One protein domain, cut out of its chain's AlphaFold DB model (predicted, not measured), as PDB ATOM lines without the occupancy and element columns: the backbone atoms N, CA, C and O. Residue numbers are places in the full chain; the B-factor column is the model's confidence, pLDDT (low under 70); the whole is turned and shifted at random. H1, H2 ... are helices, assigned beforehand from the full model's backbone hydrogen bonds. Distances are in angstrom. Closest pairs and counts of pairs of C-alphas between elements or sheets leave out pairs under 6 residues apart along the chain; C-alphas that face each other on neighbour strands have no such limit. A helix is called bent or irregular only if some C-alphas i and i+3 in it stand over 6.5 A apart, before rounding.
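AT A GLANCE: This is residues 449 to 464 and 507 to 641 of the 855 residues of an uncharacterized protein of Acyrthosiphon pisum (UniProt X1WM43). Two helices, H4 and H7, run side by side through the middle of a rounded body; H3 folds back along H4, and H1 packs on H3 farther out. H5 packs on H3 and meets the end of H4, H6 slants over the beginning of H7, H8 lies more loosely beyond H7, and residues 571 to 576 stick out. The printed part has 151 residues, with eight named helices, H1 to H8 in order, and no named strand: the class is all helix. It is compact, with a radius of gyration of the C-alphas of 15.5 A, and spans 41 by 36 by 30 A.

HOW THE PARTS SIT: H4, residues 531 to 545, touches H7, residues 595 to 607, the same way at a shallow tilt of 12 degrees; their closest C-alphas, of Ala 535 and Leu 596, are 4.4 A apart. H3, residues 517 to 525, is the hub and forms a hairpin with H4, at a shallow tilt of 24 degrees, closest at the C-alphas of Val 525 and Lys 534, 5.4 A. H1, residues 449 to 462, touches H3 at a steep tilt of 44 degrees, with the C-alphas of Tyr 457 and Leu 524 closest at 5.5 A. H5, residues 550 to 563, touches H3 at a shallow tilt of 31 degrees, closest at the C-alphas of Pro 519 and Thr 559, 7.7 A. H2, residues 507 to 511, only just touches H3, with 3 pairs of C-alphas within 8 A, and only at the corner; the closest are those of Val 510 and Thr 517, 6.1 A. H6, residues 580 to 591, only just touches H7, with 3 pairs of C-alphas within 8 A, the closest those of Leu 584 and Thr 597, 6.7 A. H8, residues 626 to 640, is close to H7 but not clearly touching, with the C-alphas of Leu 601 and Val 632 closest at 7.7 A. Every O i to N i+4 pair is within hydrogen-bond range in H1, H2, H3, H4, H5 and H7, against 5 of 8 in H6 and 8 of 11 in H8.

IN THESE COORDINATES: H4 is 20.9 A long from C-alpha 531 at (240.737, 234.975, 267.785), H1 and H5 20.3 A each, H8 19.8 A and H7 18.5 A. H1 begins at C-alpha 449, (226.185, 221.086, 264.918), and H8 ends at C-alpha 640, (248.226, 248.915, 257.828). H6 and H8 are only just irregular: C-alphas 585 and 588, and C-alphas 635 and 638, are 6.7 A apart.

THE WHOLE: The C-alphas of Glu 514 and Leu 641 are the two farthest apart, 44.6 A. Residues 465 to 506 are not printed, and C-alphas 464 and 507 lie 32.5 A apart across this cut. The links H5 to H6 and H7 to H8 are long. Mean pLDDT of the printed part is 83.2; residues 462 to 464, 548 and 570 to 579 are under 70.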
ATOM      1  N   PHE A 449     225.243 219.971 265.034       89.88
ATOM      2  CA  PHE A 449     226.185 221.086 264.918       89.88
ATOM      3  C   PHE A 449     225.597 222.409 265.433       89.88
ATOM      4  O   PHE A 449     226.203 223.042 266.299       89.88
ATOM      5  N   PHE A 450     224.394 222.801 264.999       90.19
ATOM      6  CA  PHE A 450     223.768 224.050 265.462       90.19
ATOM      7  C   PHE A 450     223.381 224.013 266.946       90.19
ATOM      8  O   PHE A 450     223.646 224.975 267.670       90.19
ATOM      9  N   LYS A 451     222.876 222.879 267.458       88.94
ATOM     10  CA  LYS A 451     222.641 222.697 268.905       88.94
ATOM     11  C   LYS A 451     223.934 222.791 269.712       88.94
ATOM     12  O   LYS A 451     223.917 223.271 270.845       88.94
ATOM     13  N   THR A 452     225.058 222.363 269.141       89.25
ATOM     14  CA  THR A 452     226.375 222.464 269.779       89.25
ATOM     15  C   THR A 452     226.837 223.916 269.876       89.25
ATOM     16  O   THR A 452     227.232 224.337 270.964       89.25
ATOM     17  N   PHE A 453     226.706 224.711 268.809       90.62
ATOM     18  CA  PHE A 453     226.978 226.153 268.860       90.62
ATOM     19  C   PHE A 453     226.091 226.864 269.884       90.62
ATOM     20  O   PHE A 453     226.601 227.619 270.712       90.62
ATOM     21  N   LEU A 454     224.789 226.563 269.895       89.81
ATOM     22  CA  LEU A 454     223.854 227.126 270.867       89.81
ATOM     23  C   LEU A 454     224.250 226.771 272.308       89.81
ATOM     24  O   LEU A 454     224.228 227.634 273.182       89.81
ATOM     25  N   ARG A 455     224.670 225.525 272.563       87.94
ATOM     26  CA  ARG A 455     225.139 225.086 273.887       87.94
ATOM     27  C   ARG A 455     226.406 225.819 274.329       87.94
ATOM     28  O   ARG A 455     226.508 226.199 275.490       87.94
ATOM     29  N   TYR A 456     227.372 226.026 273.434       87.44
ATOM     30  CA  TYR A 456     228.553 226.832 273.767       87.44
ATOM     31  C   TYR A 456     228.175 228.292 274.030       87.44
ATOM     32  O   TYR A 456     228.673 228.880 274.987       87.44
ATOM     33  N   TYR A 457     227.255 228.853 273.245       87.81
ATOM     34  CA  TYR A 457     226.783 230.224 273.422       87.81
ATOM     35  C   TYR A 457     226.102 230.436 274.780       87.81
ATOM     36  O   TYR A 457     226.425 231.384 275.498       87.81
ATOM     37  N   THR A 458     225.200 229.535 275.176       86.12
ATOM     38  CA  THR A 458     224.509 229.631 276.468       86.12
ATOM     39  C   THR A 458     225.463 229.445 277.645       86.12
ATOM     40  O   THR A 458     225.401 230.229 278.593       86.12
ATOM     41  N   ASN A 459     226.386 228.482 277.567       85.50
ATOM     42  CA  ASN A 459     227.365 228.224 278.624       85.50
ATOM     43  C   ASN A 459     228.310 229.420 278.838       85.50
ATOM     44  O   ASN A 459     228.440 229.900 279.962       85.50
ATOM     45  N   LEU A 460     228.904 229.957 277.766       82.94
ATOM     46  CA  LEU A 460     229.847 231.082 277.856       82.94
ATOM     47  C   LEU A 460     229.180 232.383 278.323       82.94
ATOM     48  O   LEU A 460     229.826 233.236 278.931       82.94
ATOM     49  N   ARG A 461     227.879 232.564 278.059       76.19
ATOM     50  CA  ARG A 461     227.132 233.739 278.529       76.19
ATOM     51  C   ARG A 461     226.756 233.641 280.008       76.19
ATOM     52  O   ARG A 461     226.777 234.663 280.690       76.19
ATOM     53  N   GLN A 462     226.423 232.448 280.504       66.50
ATOM     54  CA  GLN A 462     226.138 232.230 281.929       66.50
ATOM     55  C   GLN A 462     227.376 232.478 282.807       66.50
ATOM     56  O   GLN A 462     227.233 232.966 283.925       66.50
ATOM     57  N   GLU A 463     228.580 232.231 282.285       56.53
ATOM     58  CA  GLU A 463     229.848 232.515 282.978       56.53
ATOM     59  C   GLU A 463     230.164 234.019 283.124       56.53
ATOM     60  O   GLU A 463     230.916 234.397 284.019       56.53
ATOM     61  N   ASN A 464     229.566 234.892 282.301       52.56
ATOM     62  CA  ASN A 464     229.800 236.345 282.325       52.56
ATOM     63  C   ASN A 464     228.962 237.107 283.370       52.56
ATOM     64  O   ASN A 464     229.083 238.329 283.481       52.56
ATOM     65  N   VAL A 507     219.781 229.241 252.171       86.31
ATOM     66  CA  VAL A 507     218.455 229.689 252.634       86.31
ATOM     67  C   VAL A 507     217.956 228.786 253.763       86.31
ATOM     68  O   VAL A 507     217.508 229.274 254.793       86.31
ATOM     69  N   THR A 508     218.150 227.470 253.642       87.19
ATOM     70  CA  THR A 508     217.767 226.515 254.694       87.19
ATOM     71  C   THR A 508     218.549 226.716 256.000       87.19
ATOM     72  O   THR A 508     217.978 226.542 257.076       87.19
ATOM     73  N   PHE A 509     219.830 227.102 255.938       88.12
ATOM     74  CA  PHE A 509     220.632 227.421 257.129       88.12
ATOM     75  C   PHE A 509     220.151 228.666 257.881       88.12
ATOM     76  O   PHE A 509     220.326 228.733 259.098       88.12
ATOM     77  N   VAL A 510     219.565 229.642 257.183       85.44
ATOM     78  CA  VAL A 510     219.129 230.912 257.785       85.44
ATOM     79  C   VAL A 510     217.653 230.887 258.191       85.44
ATOM     80  O   VAL A 510     217.320 231.377 259.266       85.44
ATOM     81  N   ASP A 511     216.783 230.288 257.376       84.38
ATOM     82  CA  ASP A 511     215.327 230.342 257.574       84.38
ATOM     83  C   ASP A 511     214.817 229.371 258.650       84.38
ATOM     84  O   ASP A 511     213.720 229.551 259.187       84.38
ATOM     85  N   ARG A 512     215.590 228.330 258.992       82.81
ATOM     86  CA  ARG A 512     215.216 227.397 260.064       82.81
ATOM     87  C   ARG A 512     215.295 228.084 261.425       82.81
ATOM     88  O   ARG A 512     216.365 228.214 262.015       82.81
ATOM     89  N   SER A 513     214.128 228.448 261.954       76.50
ATOM     90  CA  SER A 513     213.980 229.106 263.258       76.50
ATOM     91  C   SER A 513     214.576 228.312 264.423       76.50
ATOM     92  O   SER A 513     215.053 228.913 265.376       76.50
ATOM     93  N   GLU A 514     214.610 226.980 264.342       81.31
ATOM     94  CA  GLU A 514     215.161 226.111 265.392       81.31
ATOM     95  C   GLU A 514     216.661 226.318 265.647       81.31
ATOM     96  O   GLU A 514     217.147 226.013 266.736       81.31
ATOM     97  N   TRP A 515     217.407 226.795 264.647       84.19
ATOM     98  CA  TRP A 515     218.860 226.931 264.737       84.19
ATOM     99  C   TRP A 515     219.305 228.312 265.222       84.19
ATOM    100  O   TRP A 515     220.426 228.432 265.710       84.19
ATOM    101  N   GLU A 516     218.450 229.338 265.093       84.81
ATOM    102  CA  GLU A 516     218.770 230.746 265.390       84.81
ATOM    103  C   GLU A 516     220.184 231.143 264.912       84.81
ATOM    104  O   GLU A 516     220.958 231.791 265.620       84.81
ATOM    105  N   THR A 517     220.537 230.723 263.692       86.88
ATOM    106  CA  THR A 517     221.921 230.681 263.204       86.88
ATOM    107  C   THR A 517     222.638 232.029 263.313       86.88
ATOM    108  O   THR A 517     223.730 232.107 263.876       86.88
ATOM    109  N   LEU A 518     222.033 233.111 262.808       89.00
ATOM    110  CA  LEU A 518     222.678 234.431 262.787       89.00
ATOM    111  C   LEU A 518     222.841 235.029 264.203       89.00
ATOM    112  O   LEU A 518     223.965 235.419 264.532       89.00
ATOM    113  N   PRO A 519     221.804 235.066 265.071       89.06
ATOM    114  CA  PRO A 519     221.956 235.527 266.454       89.06
ATOM    115  C   PRO A 519     222.969 234.728 267.281       89.06
ATOM    116  O   PRO A 519     223.742 235.326 268.029       89.06
ATOM    117  N   VAL A 520     222.987 233.396 267.158       90.12
ATOM    118  CA  VAL A 520     223.883 232.533 267.946       90.12
ATOM    119  C   VAL A 520     225.337 232.733 267.533       90.12
ATOM    120  O   VAL A 520     226.193 232.946 268.393       90.12
ATOM    121  N   LEU A 521     225.629 232.713 266.229       91.50
ATOM    122  CA  LEU A 521     226.994 232.905 265.732       91.50
ATOM    123  C   LEU A 521     227.508 234.319 266.039       91.50
ATOM    124  O   LEU A 521     228.647 234.466 266.482       91.50
ATOM    125  N   LEU A 522     226.670 235.353 265.885       89.56
ATOM    126  CA  LEU A 522     227.035 236.726 266.254       89.56
ATOM    127  C   LEU A 522     227.228 236.877 267.771       89.56
ATOM    128  O   LEU A 522     228.156 237.544 268.221       89.56
ATOM    129  N   GLY A 523     226.391 236.220 268.575       86.81
ATOM    130  CA  GLY A 523     226.514 236.203 270.029       86.81
ATOM    131  C   GLY A 523     227.805 235.538 270.512       86.81
ATOM    132  O   GLY A 523     228.452 236.055 271.422       86.81
ATOM    133  N   LEU A 524     228.224 234.442 269.872       88.94
ATOM    134  CA  LEU A 524     229.499 233.767 270.148       88.94
ATOM    135  C   LEU A 524     230.716 234.650 269.854       88.94
ATOM    136  O   LEU A 524     231.716 234.565 270.565       88.94
ATOM    137  N   VAL A 525     230.638 235.513 268.839       88.19
ATOM    138  CA  VAL A 525     231.704 236.474 268.518       88.19
ATOM    139  C   VAL A 525     231.919 237.479 269.663       88.19
ATOM    140  O   VAL A 525     233.057 237.864 269.947       88.19
ATOM    141  N   SER A 526     230.848 237.844 270.373       84.69
ATOM    142  CA  SER A 526     230.897 238.710 271.561       84.69
ATOM    143  C   SER A 526     231.398 237.999 272.830       84.69
ATOM    144  O   SER A 526     231.698 238.663 273.821       84.69
ATOM    145  N   CYS A 527     231.505 236.667 272.829       84.50
ATOM    146  CA  CYS A 527     232.040 235.886 273.948       84.50
ATOM    147  C   CYS A 527     233.590 235.874 273.964       84.50
ATOM    148  O   CYS A 527     234.232 236.106 272.934       84.50
ATOM    149  N   PRO A 528     234.227 235.570 275.117       79.19
ATOM    150  CA  PRO A 528     235.686 235.470 275.236       79.19
ATOM    151  C   PRO A 528     236.216 234.168 274.608       79.19
ATOM    152  O   PRO A 528     236.538 233.196 275.288       79.19
ATOM    153  N   VAL A 529     236.280 234.140 273.280       84.88
ATOM    154  CA  VAL A 529     236.731 233.003 272.467       84.88
ATOM    155  C   VAL A 529     238.076 233.325 271.796       84.88
ATOM    156  O   VAL A 529     238.389 234.492 271.570       84.88
ATOM    157  N   ARG A 530     238.885 232.308 271.450       86.38
ATOM    158  CA  ARG A 530     240.134 232.504 270.685       86.38
ATOM    159  C   ARG A 530     239.878 233.229 269.355       86.38
ATOM    160  O   ARG A 530     238.912 232.928 268.656       86.38
ATOM    161  N   ILE A 531     240.809 234.110 268.980       87.19
ATOM    162  CA  ILE A 531     240.737 234.975 267.785       87.19
ATOM    163  C   ILE A 531     240.515 234.165 266.503       87.19
ATOM    164  O   ILE A 531     239.699 234.551 265.672       87.19
ATOM    165  N   SER A 532     241.169 233.007 266.366       89.12
ATOM    166  CA  SER A 532     241.024 232.141 265.190       89.12
ATOM    167  C   SER A 532     239.577 231.680 264.975       89.12
ATOM    168  O   SER A 532     239.065 231.741 263.863       89.12
ATOM    169  N   LEU A 533     238.885 231.286 266.050       90.69
ATOM    170  CA  LEU A 533     237.487 230.867 265.981       90.69
ATOM    171  C   LEU A 533     236.559 232.066 265.742       90.69
ATOM    172  O   LEU A 533     235.602 231.939 264.986       90.69
ATOM    173  N   LYS A 534     236.849 233.243 266.315       91.62
ATOM    174  CA  LYS A 534     236.088 234.471 266.017       91.62
ATOM    175  C   LYS A 534     236.187 234.869 264.547       91.62
ATOM    176  O   LYS A 534     235.168 235.189 263.943       91.62
ATOM    177  N   ALA A 535     237.385 234.803 263.969       91.44
ATOM    178  CA  ALA A 535     237.590 235.049 262.547       91.44
ATOM    179  C   ALA A 535     236.759 234.074 261.701       91.44
ATOM    180  O   ALA A 535     236.021 234.500 260.815       91.44
ATOM    181  N   ASP A 536     236.787 232.778 262.030       92.06
ATOM    182  CA  ASP A 536     235.978 231.770 261.342       92.06
ATOM    183  C   ASP A 536     234.466 232.014 261.465       92.06
ATOM    184  O   ASP A 536     233.750 231.887 260.469       92.06
ATOM    185  N   LEU A 537     233.981 232.397 262.650       94.12
ATOM    186  CA  LEU A 537     232.577 232.753 262.879       94.12
ATOM    187  C   LEU A 537     232.163 233.946 262.009       94.12
ATOM    188  O   LEU A 537     231.152 233.876 261.311       94.12
ATOM    189  N   ILE A 538     232.963 235.013 261.974       93.75
ATOM    190  CA  ILE A 538     232.678 236.191 261.144       93.75
ATOM    191  C   ILE A 538     232.702 235.840 259.651       93.75
ATOM    192  O   ILE A 538     231.815 236.269 258.914       93.75
ATOM    193  N   LEU A 539     233.645 235.005 259.203       94.50
ATOM    194  CA  LEU A 539     233.662 234.513 257.823       94.50
ATOM    195  C   LEU A 539     232.397 233.709 257.497       94.50
ATOM    196  O   LEU A 539     231.826 233.895 256.428       94.50
ATOM    197  N   THR A 540     231.914 232.859 258.414       93.94
ATOM    198  CA  THR A 540     230.657 232.116 258.193       93.94
ATOM    199  C   THR A 540     229.443 233.030 258.111       93.94
ATOM    200  O   THR A 540     228.580 232.841 257.255       93.94
ATOM    201  N   LEU A 541     229.396 234.070 258.945       92.81
ATOM    202  CA  LEU A 541     228.356 235.089 258.877       92.81
ATOM    203  C   LEU A 541     228.413 235.831 257.538       92.81
ATOM    204  O   LEU A 541     227.380 235.999 256.900       92.81
ATOM    205  N   SER A 542     229.612 236.182 257.060       91.75
ATOM    206  CA  SER A 542     229.809 236.808 255.747       91.75
ATOM    207  C   SER A 542     229.221 235.956 254.621       91.75
ATOM    208  O   SER A 542     228.491 236.473 253.782       91.75
ATOM    209  N   THR A 543     229.472 234.643 254.620       91.00
ATOM    210  CA  THR A 543     228.943 233.740 253.582       91.00
ATOM    211  C   THR A 543     227.432 233.543 253.675       91.00
ATOM    212  O   THR A 543     226.755 233.504 252.651       91.00
ATOM    213  N   LEU A 544     226.883 233.448 254.892       89.94
ATOM    214  CA  LEU A 544     225.450 233.218 255.109       89.94
ATOM    215  C   LEU A 544     224.609 234.459 254.788       89.94
ATOM    216  O   LEU A 544     223.490 234.329 254.298       89.94
ATOM    217  N   VAL A 545     225.149 235.653 255.043       88.44
ATOM    218  CA  VAL A 545     224.462 236.927 254.785       88.44
ATOM    219  C   VAL A 545     224.624 237.390 253.329       88.44
ATOM    220  O   VAL A 545     223.881 238.262 252.876       88.44
ATOM    221  N   LYS A 546     225.542 236.786 252.561       86.50
ATOM    222  CA  LYS A 546     225.734 237.096 251.138       86.50
ATOM    223  C   LYS A 546     224.409 236.967 250.365       86.50
ATOM    224  O   LYS A 546     223.790 235.898 250.422       86.50
ATOM    225  N   PRO A 547     223.961 237.998 249.624       72.75
ATOM    226  CA  PRO A 547     222.702 237.947 248.879       72.75
ATOM    227  C   PRO A 547     222.747 236.879 247.768       72.75
ATOM    228  O   PRO A 547     223.835 236.549 247.291       72.75
ATOM    229  N   PRO A 548     221.602 236.322 247.317       68.94
ATOM    230  CA  PRO A 548     220.210 236.495 247.784       68.94
ATOM    231  C   PRO A 548     219.812 235.557 248.952       68.94
ATOM    232  O   PRO A 548     220.476 234.525 249.123       68.94
ATOM    233  N   PRO A 549     218.710 235.843 249.698       72.56
ATOM    234  CA  PRO A 549     217.766 236.976 249.569       72.56
ATOM    235  C   PRO A 549     218.191 238.274 250.297       72.56
ATOM    236  O   PRO A 549     218.767 238.244 251.381       72.56
ATOM    237  N   SER A 550     217.854 239.436 249.720       73.94
ATOM    238  CA  SER A 550     218.289 240.774 250.182       73.94
ATOM    239  C   SER A 550     217.781 241.176 251.575       73.94
ATOM    240  O   SER A 550     218.447 241.930 252.282       73.94
ATOM    241  N   ILE A 551     216.633 240.641 252.003       80.81
ATOM    242  CA  ILE A 551     216.045 240.913 253.323       80.81
ATOM    243  C   ILE A 551     216.953 240.469 254.480       80.81
ATOM    244  O   ILE A 551     217.004 241.135 255.514       80.81
ATOM    245  N   ILE A 552     217.718 239.388 254.296       83.19
ATOM    246  CA  ILE A 552     218.624 238.862 255.325       83.19
ATOM    247  C   ILE A 552     219.713 239.889 255.641       83.19
ATOM    248  O   ILE A 552     219.983 240.143 256.811       83.19
ATOM    249  N   ALA A 553     220.289 240.535 254.622       83.25
ATOM    250  CA  ALA A 553     221.330 241.545 254.805       83.25
ATOM    251  C   ALA A 553     220.820 242.779 255.568       83.25
ATOM    252  O   ALA A 553     221.507 243.281 256.456       83.25
ATOM    253  N   ILE A 554     219.595 243.237 255.283       83.00
ATOM    254  CA  ILE A 554     218.978 244.381 255.977       83.00
ATOM    255  C   ILE A 554     218.730 244.052 257.456       83.00
ATOM    256  O   ILE A 554     219.097 244.834 258.336       83.00
ATOM    257  N   ASN A 555     218.157 242.881 257.743       85.75
ATOM    258  CA  ASN A 555     217.920 242.431 259.117       85.75
ATOM    259  C   ASN A 555     219.243 242.219 259.871       85.75
ATOM    260  O   ASN A 555     219.360 242.525 261.061       85.75
ATOM    261  N   PHE A 556     220.269 241.732 259.172       88.31
ATOM    262  CA  PHE A 556     221.586 241.547 259.755       88.31
ATOM    263  C   PHE A 556     222.272 242.879 260.072       88.31
ATOM    264  O   PHE A 556     222.863 242.984 261.138       88.31
ATOM    265  N   TRP A 557     222.131 243.922 259.242       88.88
ATOM    266  CA  TRP A 557     222.612 245.275 259.565       88.88
ATOM    267  C   TRP A 557     222.048 245.791 260.894       88.88
ATOM    268  O   TRP A 557     222.792 246.323 261.718       88.88
ATOM    269  N   GLN A 558     220.750 245.590 261.137       87.19
ATOM    270  CA  GLN A 558     220.116 245.961 262.406       87.19
ATOM    271  C   GLN A 558     220.653 245.135 263.581       87.19
ATOM    272  O   GLN A 558     220.911 245.676 264.654       87.19
ATOM    273  N   THR A 559     220.864 243.833 263.371       86.62
ATOM    274  CA  THR A 559     221.408 242.925 264.393       86.62
ATOM    275  C   THR A 559     222.870 243.263 264.723       86.62
ATOM    276  O   THR A 559     223.257 243.284 265.892       86.62
ATOM    277  N   LEU A 560     223.671 243.594 263.708       88.06
ATOM    278  CA  LEU A 560     225.056 244.042 263.838       88.06
ATOM    279  C   LEU A 560     225.126 245.355 264.629       88.06
ATOM    280  O   LEU A 560     225.866 245.438 265.607       88.06
ATOM    281  N   GLU A 561     224.309 246.346 264.268       86.50
ATOM    282  CA  GLU A 561     224.235 247.620 264.988       86.50
ATOM    283  C   GLU A 561     223.761 247.412 266.436       86.50
ATOM    284  O   GLU A 561     224.327 247.997 267.354       86.50
ATOM    285  N   ALA A 562     222.786 246.532 266.687       84.62
ATOM    286  CA  ALA A 562     222.337 246.212 268.044       84.62
ATOM    287  C   ALA A 562     223.424 245.522 268.888       84.62
ATOM    288  O   ALA A 562     223.507 245.751 270.095       84.62
ATOM    289  N   SER A 563     224.275 244.702 268.262       82.81
ATOM    290  CA  SER A 563     225.370 244.011 268.949       82.81
ATOM    291  C   SER A 563     226.492 244.950 269.405       82.81
ATOM    292  O   SER A 563     227.226 244.599 270.327       82.81
ATOM    293  N   GLN A 564     226.636 246.119 268.759       82.25
ATOM    294  CA  GLN A 564     227.732 247.077 268.976       82.25
ATOM    295  C   GLN A 564     229.127 246.417 268.986       82.25
ATOM    296  O   GLN A 564     230.040 246.872 269.675       82.25
ATOM    297  N   ILE A 565     229.303 245.339 268.206       78.56
ATOM    298  CA  ILE A 565     230.598 244.664 268.021       78.56
ATOM    299  C   ILE A 565     231.647 245.645 267.480       78.56
ATOM    300  O   ILE A 565     232.779 245.679 267.965       78.56
ATOM    301  N   ILE A 566     231.244 246.456 266.496       78.81
ATOM    302  CA  ILE A 566     231.948 247.678 266.114       78.81
ATOM    303  C   ILE A 566     231.316 248.804 266.927       78.81
ATOM    304  O   ILE A 566     230.109 249.042 266.839       78.81
ATOM    305  N   VAL A 567     232.130 249.487 267.730       76.44
ATOM    306  CA  VAL A 567     231.668 250.588 268.578       76.44
ATOM    307  C   VAL A 567     231.282 251.763 267.680       76.44
ATOM    308  O   VAL A 567     232.144 252.455 267.144       76.44
ATOM    309  N   THR A 568     229.980 251.970 267.501       73.69
ATOM    310  CA  THR A 568     229.428 253.046 266.656       73.69
ATOM    311  C   THR A 568     228.830 254.179 267.487       73.69
ATOM    312  O   THR A 568     228.693 255.298 266.993       73.69
ATOM    313  N   VAL A 569     228.527 253.915 268.763       72.88
ATOM    314  CA  VAL A 569     228.075 254.913 269.736       72.88
ATOM    315  C   VAL A 569     229.254 255.337 270.627       72.88
ATOM    316  O   VAL A 569     229.820 254.494 271.331       72.88
ATOM    317  N   PRO A 570     229.643 256.627 270.637       63.62
ATOM    318  CA  PRO A 570     230.720 257.110 271.492       63.62
ATOM    319  C   PRO A 570     230.334 256.963 272.969       63.62
ATOM    320  O   PRO A 570     229.318 257.487 273.424       63.62
ATOM    321  N   THR A 571     231.147 256.235 273.733       59.28
ATOM    322  CA  THR A 571     230.970 256.049 275.179       59.28
ATOM    323  C   THR A 571     231.867 257.007 275.959       59.28
ATOM    324  O   THR A 571     232.990 257.302 275.566       59.28
ATOM    325  N   ILE A 572     231.374 257.488 277.103       54.41
ATOM    326  CA  ILE A 572     232.011 258.531 277.932       54.41
ATOM    327  C   ILE A 572     233.298 258.011 278.629       54.41
ATOM    328  O   ILE A 572     234.083 258.781 279.175       54.41
ATOM    329  N   SER A 573     233.558 256.700 278.600       53.66
ATOM    330  CA  SER A 573     234.757 256.073 279.169       53.66
ATOM    331  C   SER A 573     235.893 255.991 278.142       53.66
ATOM    332  O   SER A 573     236.022 255.006 277.419       53.66
ATOM    333  N   SER A 574     236.747 257.009 278.106       47.25
ATOM    334  CA  SER A 574     237.822 257.194 277.120       47.25
ATOM    335  C   SER A 574     239.086 256.333 277.314       47.25
ATOM    336  O   SER A 574     240.099 256.627 276.691       47.25
ATOM    337  N   TYR A 575     239.080 255.315 278.185       48.72
ATOM    338  CA  TYR A 575     240.327 254.664 278.629       48.72
ATOM    339  C   TYR A 575     240.510 253.186 278.275       48.72
ATOM    340  O   TYR A 575     241.598 252.665 278.500       48.72
ATOM    341  N   GLN A 576     239.516 252.499 277.709       51.53
ATOM    342  CA  GLN A 576     239.695 251.114 277.253       51.53
ATOM    343  C   GLN A 576     238.888 250.870 275.982       51.53
ATOM    344  O   GLN A 576     237.668 251.050 275.978       51.53
ATOM    345  N   SER A 577     239.568 250.441 274.918       55.59
ATOM    346  CA  SER A 577     238.931 249.758 273.795       55.59
ATOM    347  C   SER A 577     238.113 248.597 274.376       55.59
ATOM    348  O   SER A 577     238.601 247.820 275.195       55.59
ATOM    349  N   ARG A 578     236.818 248.524 274.057       59.28
ATOM    350  CA  ARG A 578     235.940 247.428 274.497       59.28
ATOM    351  C   ARG A 578     235.518 246.599 273.293       59.28
ATOM    352  O   ARG A 578     235.370 247.126 272.193       59.28
ATOM    353  N   GLY A 579     235.302 245.306 273.527       68.44
ATOM    354  CA  GLY A 579     234.868 244.360 272.501       68.44
ATOM    355  C   GLY A 579     235.980 244.005 271.516       68.44
ATOM    356  O   GLY A 579     237.159 244.005 271.868       68.44
ATOM    357  N   ILE A 580     235.595 243.726 270.268       76.38
ATOM    358  CA  ILE A 580     236.530 243.305 269.215       76.38
ATOM    359  C   ILE A 580     237.599 244.368 268.946       76.38
ATOM    360  O   ILE A 580     238.733 244.015 268.654       76.38
ATOM    361  N   MET A 581     237.296 245.657 269.128       76.88
ATOM    362  CA  MET A 581     238.275 246.729 268.917       76.88
ATOM    363  C   MET A 581     239.538 246.563 269.781       76.88
ATOM    364  O   MET A 581     240.634 246.849 269.312       76.88
ATOM    365  N   ALA A 582     239.403 246.060 271.013       77.94
ATOM    366  CA  ALA A 582     240.552 245.767 271.872       77.94
ATOM    367  C   ALA A 582     241.383 244.603 271.328       77.94
ATOM    368  O   ALA A 582     242.607 244.641 271.335       77.94
ATOM    369  N   GLU A 583     240.719 243.575 270.804       81.75
ATOM    370  CA  GLU A 583     241.389 242.413 270.220       81.75
ATOM    371  C   GLU A 583     242.152 242.795 268.940       81.75
ATOM    372  O   GLU A 583     243.266 242.317 268.734       81.75
ATOM    373  N   LEU A 584     241.597 243.706 268.133       83.19
ATOM    374  CA  LEU A 584     242.214 244.210 266.899       83.19
ATOM    375  C   LEU A 584     243.392 245.167 267.139       83.19
ATOM    376  O   LEU A 584     244.328 245.185 266.342       83.19
ATOM    377  N   ASP A 585     243.342 245.994 268.187       82.50
ATOM    378  CA  ASP A 585     244.412 246.958 268.487       82.50
ATOM    379  C   ASP A 585     245.500 246.382 269.416       82.50
ATOM    380  O   ASP A 585     246.652 246.794 269.297       82.50
ATOM    381  N   ASP A 586     245.179 245.409 270.283       82.25
ATOM    382  CA  ASP A 586     246.139 244.849 271.246       82.25
ATOM    383  C   ASP A 586     246.583 243.417 270.923       82.25
ATOM    384  O   ASP A 586     247.773 243.115 271.023       82.25
ATOM    385  N   LEU A 587     245.667 242.500 270.582       83.00
ATOM    386  CA  LEU A 587     246.003 241.072 270.474       83.00
ATOM    387  C   LEU A 587     246.552 240.685 269.096       83.00
ATOM    388  O   LEU A 587     247.560 239.982 269.035       83.00
ATOM    389  N   GLU A 588     245.930 241.133 267.999       88.00
ATOM    390  CA  GLU A 588     246.436 240.857 266.642       88.00
ATOM    391  C   GLU A 588     247.832 241.456 266.400       88.00
ATOM    392  O   GLU A 588     248.718 240.710 265.977       88.00
ATOM    393  N   PRO A 589     248.116 242.733 266.746       86.56
ATOM    394  CA  PRO A 589     249.440 243.309 266.512       86.56
ATOM    395  C   PRO A 589     250.544 242.661 267.352       86.56
ATOM    396  O   PRO A 589     251.689 242.627 266.918       86.56
ATOM    397  N   ARG A 590     250.215 242.111 268.532       87.19
ATOM    398  CA  ARG A 590     251.164 241.334 269.353       87.19
ATOM    399  C   ARG A 590     251.513 239.985 268.738       87.19
ATOM    400  O   ARG A 590     252.632 239.518 268.919       87.19
ATOM    401  N   ASN A 591     250.553 239.355 268.065       85.69
ATOM    402  CA  ASN A 591     250.756 238.078 267.384       85.69
ATOM    403  C   ASN A 591     251.302 238.249 265.955       85.69
ATOM    404  O   ASN A 591     251.726 237.260 265.362       85.69
ATOM    405  N   GLU A 592     251.277 239.474 265.414       87.88
ATOM    406  CA  GLU A 592     251.651 239.820 264.033       87.88
ATOM    407  C   GLU A 592     250.873 239.024 262.961       87.88
ATOM    408  O   GLU A 592     251.361 238.815 261.846       87.88
ATOM    409  N   GLU A 593     249.655 238.585 263.299       88.25
ATOM    410  CA  GLU A 593     248.717 237.847 262.443       88.25
ATOM    411  C   GLU A 593     247.334 238.523 262.522       88.25
ATOM    412  O   GLU A 593     246.862 238.820 263.624       88.25
ATOM    413  N   TYR A 594     246.676 238.752 261.375       91.25
ATOM    414  CA  TYR A 594     245.453 239.584 261.280       91.25
ATOM    415  C   TYR A 594     244.185 238.874 260.746       91.25
ATOM    416  O   TYR A 594     243.461 239.440 259.913       91.25
ATOM    417  N   PRO A 595     243.857 237.638 261.178       91.12
ATOM    418  CA  PRO A 595     242.719 236.894 260.636       91.12
ATOM    419  C   PRO A 595     241.352 237.515 260.972       91.12
ATOM    420  O   PRO A 595     240.424 237.417 260.166       91.12
ATOM    421  N   LEU A 596     241.199 238.160 262.134       91.44
ATOM    422  CA  LEU A 596     239.946 238.781 262.568       91.44
ATOM    423  C   LEU A 596     239.697 240.094 261.826       91.44
ATOM    424  O   LEU A 596     238.573 240.317 261.372       91.44
ATOM    425  N   THR A 597     240.739 240.918 261.637       91.81
ATOM    426  CA  THR A 597     240.661 242.116 260.780       91.81
ATOM    427  C   THR A 597     240.189 241.733 259.371       91.81
ATOM    428  O   THR A 597     239.228 242.315 258.865       91.81
ATOM    429  N   ILE A 598     240.812 240.722 258.751       92.50
ATOM    430  CA  ILE A 598     240.455 240.256 257.399       92.50
ATOM    431  C   ILE A 598     239.006 239.753 257.354       92.50
ATOM    432  O   ILE A 598     238.251 240.123 256.452       92.50
ATOM    433  N   ALA A 599     238.592 238.938 258.328       92.94
ATOM    434  CA  ALA A 599     237.232 238.410 258.396       92.94
ATOM    435  C   ALA A 599     236.178 239.523 258.501       92.94
ATOM    436  O   ALA A 599     235.170 239.495 257.794       92.94
ATOM    437  N   LEU A 600     236.423 240.528 259.347       92.75
ATOM    438  CA  LEU A 600     235.509 241.650 259.549       92.75
ATOM    439  C   LEU A 600     235.398 242.535 258.302       92.75
ATOM    440  O   LEU A 600     234.297 242.941 257.933       92.75
ATOM    441  N   LEU A 601     236.516 242.794 257.621       93.12
ATOM    442  CA  LEU A 601     236.513 243.521 256.352       93.12
ATOM    443  C   LEU A 601     235.745 242.761 255.260       93.12
ATOM    444  O   LEU A 601     234.975 243.379 254.526       93.12
ATOM    445  N   LYS A 602     235.889 241.430 255.184       93.25
ATOM    446  CA  LYS A 602     235.107 240.586 254.260       93.25
ATOM    447  C   LYS A 602     233.610 240.664 254.558       93.25
ATOM    448  O   LYS A 602     232.839 240.914 253.635       93.25
ATOM    449  N   LEU A 603     233.215 240.583 255.833       92.56
ATOM    450  CA  LEU A 603     231.820 240.760 256.252       92.56
ATOM    451  C   LEU A 603     231.257 242.112 255.792       92.56
ATOM    452  O   LEU A 603     230.193 242.156 255.176       92.56
ATOM    453  N   LEU A 604     231.973 243.212 256.043       91.69
ATOM    454  CA  LEU A 604     231.557 244.546 255.596       91.69
ATOM    455  C   LEU A 604     231.484 244.639 254.062       91.69
ATOM    456  O   LEU A 604     230.552 245.234 253.522       91.69
ATOM    457  N   SER A 605     232.428 244.019 253.351       91.62
ATOM    458  CA  SER A 605     232.453 243.964 251.881       91.62
ATOM    459  C   SER A 605     231.252 243.227 251.297       91.62
ATOM    460  O   SER A 605     230.703 243.675 250.291       91.62
ATOM    461  N   THR A 606     230.805 242.148 251.940       90.25
ATOM    462  CA  THR A 606     229.598 241.417 251.541       90.25
ATOM    463  C   THR A 606     228.320 242.181 251.882       90.25
ATOM    464  O   THR A 606     227.415 242.272 251.058       90.25
ATOM    465  N   LEU A 607     228.235 242.786 253.069       88.56
ATOM    466  CA  LEU A 607     227.046 243.536 253.493       88.56
ATOM    467  C   LEU A 607     226.765 244.784 252.646       88.56
ATOM    468  O   LEU A 607     225.620 245.229 252.569       88.56
ATOM    469  N   THR A 608     227.806 245.345 252.037       88.00
ATOM    470  CA  THR A 608     227.747 246.543 251.185       88.00
ATOM    471  C   THR A 608     227.500 246.224 249.706       88.00
ATOM    472  O   THR A 608     227.384 247.139 248.895       88.00
ATOM    473  N   GLU A 609     227.354 244.942 249.333       85.69
ATOM    474  CA  GLU A 609     226.849 244.547 248.004       85.69
ATOM    475  C   GLU A 609     225.387 244.977 247.792       85.69
ATOM    476  O   GLU A 609     224.918 245.073 246.660       85.69
ATOM    477  N   GLN A 610     224.658 245.221 248.880       81.75
ATOM    478  CA  GLN A 610     223.322 245.805 248.883       81.75
ATOM    479  C   GLN A 610     223.385 247.230 249.449       81.75
ATOM    480  O   GLN A 610     224.281 247.531 250.244       81.75
ATOM    481  N   PRO A 611     222.441 248.116 249.075       78.06
ATOM    482  CA  PRO A 611     222.413 249.468 249.613       78.06
ATOM    483  C   PRO A 611     222.275 249.432 251.138       78.06
ATOM    484  O   PRO A 611     221.399 248.759 251.689       78.06
ATOM    485  N   VAL A 612     223.156 250.167 251.819       82.06
ATOM    486  CA  VAL A 612     223.132 250.293 253.279       82.06
ATOM    487  C   VAL A 612     221.813 250.957 253.699       82.06
ATOM    488  O   VAL A 612     221.418 251.948 253.083       82.06
ATOM    489  N   PRO A 613     221.121 250.469 254.747       82.81
ATOM    490  CA  PRO A 613     219.895 251.104 255.218       82.81
ATOM    491  C   PRO A 613     220.118 252.576 255.609       82.81
ATOM    492  O   PRO A 613     220.912 252.873 256.499       82.81
ATOM    493  N   ASN A 614     219.367 253.500 254.997       75.50
ATOM    494  CA  ASN A 614     219.519 254.951 255.218       75.50
ATOM    495  C   ASN A 614     219.333 255.376 256.686       75.50
ATOM    496  O   ASN A 614     219.927 256.351 257.137       75.50
ATOM    497  N   LEU A 615     218.511 254.639 257.439       80.56
ATOM    498  CA  LEU A 615     218.220 254.891 258.854       80.56
ATOM    499  C   LEU A 615     219.046 253.998 259.800       80.56
ATOM    500  O   LEU A 615     218.679 253.816 260.957       80.56
ATOM    501  N   LEU A 616     220.155 253.411 259.339       82.06
ATOM    502  CA  LEU A 616     221.005 252.573 260.186       82.06
ATOM    503  C   LEU A 616     221.535 253.363 261.391       82.06
ATOM    504  O   LEU A 616     222.158 254.412 261.224       82.06
ATOM    505  N   GLY A 617     221.306 252.842 262.597       79.44
ATOM    506  CA  GLY A 617     221.677 253.511 263.847       79.44
ATOM    507  C   GLY A 617     220.714 254.625 264.275       79.44
ATOM    508  O   GLY A 617     221.009 255.332 265.244       79.44
ATOM    509  N   SER A 618     219.562 254.774 263.600       77.38
ATOM    510  CA  SER A 618     218.497 255.684 264.034       77.38
ATOM    511  C   SER A 618     218.141 255.417 265.495       77.38
ATOM    512  O   SER A 618     218.036 254.257 265.892       77.38
ATOM    513  N   ASN A 619     217.930 256.486 266.264       71.50
ATOM    514  CA  ASN A 619     217.674 256.533 267.715       71.50
ATOM    515  C   ASN A 619     218.922 256.615 268.610       71.50
ATOM    516  O   ASN A 619     218.841 257.252 269.656       71.50
ATOM    517  N   ASN A 620     220.069 256.051 268.209       74.69
ATOM    518  CA  ASN A 620     221.279 256.040 269.051       74.69
ATOM    519  C   ASN A 620     222.377 257.001 268.568       74.69
ATOM    520  O   ASN A 620     223.174 257.480 269.374       74.69
ATOM    521  N   ARG A 621     222.437 257.279 267.261       80.62
ATOM    522  CA  ARG A 621     223.426 258.168 266.628       80.62
ATOM    523  C   ARG A 621     222.852 258.820 265.369       80.62
ATOM    524  O   ARG A 621     221.736 258.506 264.956       80.62
ATOM    525  N   THR A 622     223.628 259.699 264.736       77.12
ATOM    526  CA  THR A 622     223.314 260.199 263.391       77.12
ATOM    527  C   THR A 622     223.261 259.018 262.411       77.12
ATOM    528  O   THR A 622     224.234 258.249 262.346       77.12
ATOM    529  N   PRO A 623     222.145 258.825 261.684       82.06
ATOM    530  CA  PRO A 623     222.019 257.703 260.769       82.06
ATOM    531  C   PRO A 623     223.045 257.744 259.638       82.06
ATOM    532  O   PRO A 623     223.407 258.819 259.154       82.06
ATOM    533  N   GLY A 624     223.492 256.562 259.218       82.44
ATOM    534  CA  GLY A 624     224.397 256.397 258.079       82.44
ATOM    535  C   GLY A 624     225.551 255.430 258.339       82.44
ATOM    536  O   GLY A 624     225.652 254.813 259.405       82.44
ATOM    537  N   PHE A 625     226.429 255.305 257.344       86.62
ATOM    538  CA  PHE A 625     227.550 254.358 257.336       86.62
ATOM    539  C   PHE A 625     228.849 254.917 257.957       86.62
ATOM    540  O   PHE A 625     229.779 254.160 258.226       86.62
ATOM    541  N   ASP A 626     228.918 256.218 258.240       85.75
ATOM    542  CA  ASP A 626     230.147 256.922 258.644       85.75
ATOM    543  C   ASP A 626     230.978 256.273 259.767       85.75
ATOM    544  O   ASP A 626     232.200 256.231 259.619       85.75
ATOM    545  N   PRO A 627     230.411 255.729 260.866       86.75
ATOM    546  CA  PRO A 627     231.225 255.077 261.896       86.75
ATOM    547  C   PRO A 627     231.982 253.851 261.372       86.75
ATOM    548  O   PRO A 627     233.140 253.638 261.728       86.75
ATOM    549  N   TYR A 628     231.357 253.080 260.477       88.56
ATOM    550  CA  TYR A 628     231.986 251.937 259.819       88.56
ATOM    551  C   TYR A 628     233.054 252.399 258.822       88.56
ATOM    552  O   TYR A 628     234.129 251.807 258.767       88.56
ATOM    553  N   LEU A 629     232.806 253.491 258.089       89.00
ATOM    554  CA  LEU A 629     233.805 254.085 257.196       89.00
ATOM    555  C   LEU A 629     235.034 254.582 257.970       89.00
ATOM    556  O   LEU A 629     236.163 254.277 257.591       89.00
ATOM    557  N   ASN A 630     234.829 255.290 259.083       88.69
ATOM    558  CA  ASN A 630     235.910 255.751 259.955       88.69
ATOM    559  C   ASN A 630     236.709 254.583 260.537       88.69
ATOM    560  O   ASN A 630     237.935 254.653 260.595       88.69
ATOM    561  N   PHE A 631     236.037 253.499 260.923       88.19
ATOM    562  CA  PHE A 631     236.699 252.277 261.361       88.19
ATOM    563  C   PHE A 631     237.591 251.679 260.256       88.19
ATOM    564  O   PHE A 631     238.773 251.426 260.493       88.19
ATOM    565  N   VAL A 632     237.073 251.514 259.034       91.00
ATOM    566  CA  VAL A 632     237.838 250.954 257.904       91.00
ATOM    567  C   VAL A 632     239.034 251.840 257.540       91.00
ATOM    568  O   VAL A 632     240.146 251.337 257.379       91.00
ATOM    569  N   LEU A 633     238.831 253.155 257.436       90.06
ATOM    570  CA  LEU A 633     239.867 254.085 256.988       90.06
ATOM    571  C   LEU A 633     240.894 254.391 258.085       90.06
ATOM    572  O   LEU A 633     242.087 254.148 257.905       90.06
ATOM    573  N   ASN A 634     240.446 254.900 259.233       87.12
ATOM    574  CA  ASN A 634     241.344 255.451 260.248       87.12
ATOM    575  C   ASN A 634     241.916 254.377 261.175       87.12
ATOM    576  O   ASN A 634     243.084 254.452 261.561       87.12
ATOM    577  N   ASN A 635     241.119 253.365 261.533       85.50
ATOM    578  CA  ASN A 635     241.567 252.363 262.500       85.50
ATOM    579  C   ASN A 635     242.348 251.226 261.836       85.50
ATOM    580  O   ASN A 635     243.266 250.696 262.461       85.50
ATOM    581  N   ILE A 636     242.006 250.867 260.594       89.06
ATOM    582  CA  ILE A 636     242.639 249.755 259.874       89.06
ATOM    583  C   ILE A 636     243.586 250.264 258.782       89.06
ATOM    584  O   ILE A 636     244.794 250.045 258.883       89.06
ATOM    585  N   PHE A 637     243.068 250.942 257.751       91.75
ATOM    586  CA  PHE A 637     243.841 251.232 256.540       91.75
ATOM    587  C   PHE A 637     245.053 252.138 256.800       91.75
ATOM    588  O   PHE A 637     246.163 251.777 256.426       91.75
ATOM    589  N   LEU A 638     244.901 253.263 257.507       89.94
ATOM    590  CA  LEU A 638     246.039 254.158 257.785       89.94
ATOM    591  C   LEU A 638     247.131 253.501 258.643       89.94
ATOM    592  O   LEU A 638     248.309 253.828 258.514       89.94
ATOM    593  N   LYS A 639     246.762 252.540 259.498       88.69
ATOM    594  CA  LYS A 639     247.716 251.805 260.338       88.69
ATOM    595  C   LYS A 639     248.347 250.608 259.617       88.69
ATOM    596  O   LYS A 639     249.354 250.096 260.108       88.69
ATOM    597  N   CYS A 640     247.813 250.167 258.472       86.12
ATOM    598  CA  CYS A 640     248.226 248.915 257.828       86.12
ATOM    599  C   CYS A 640     249.709 248.903 257.434       86.12
ATOM    600  O   CYS A 640     250.387 247.905 257.631       86.12
ATOM    601  N   LEU A 641     250.267 250.021 256.963       84.69
ATOM    602  CA  LEU A 641     251.681 250.062 256.575       84.69
ATOM    603  C   LEU A 641     252.636 250.120 257.776       84.69
ATOM    604  O   LEU A 641     253.801 249.760 257.627       84.69
TER     605      LEU A 641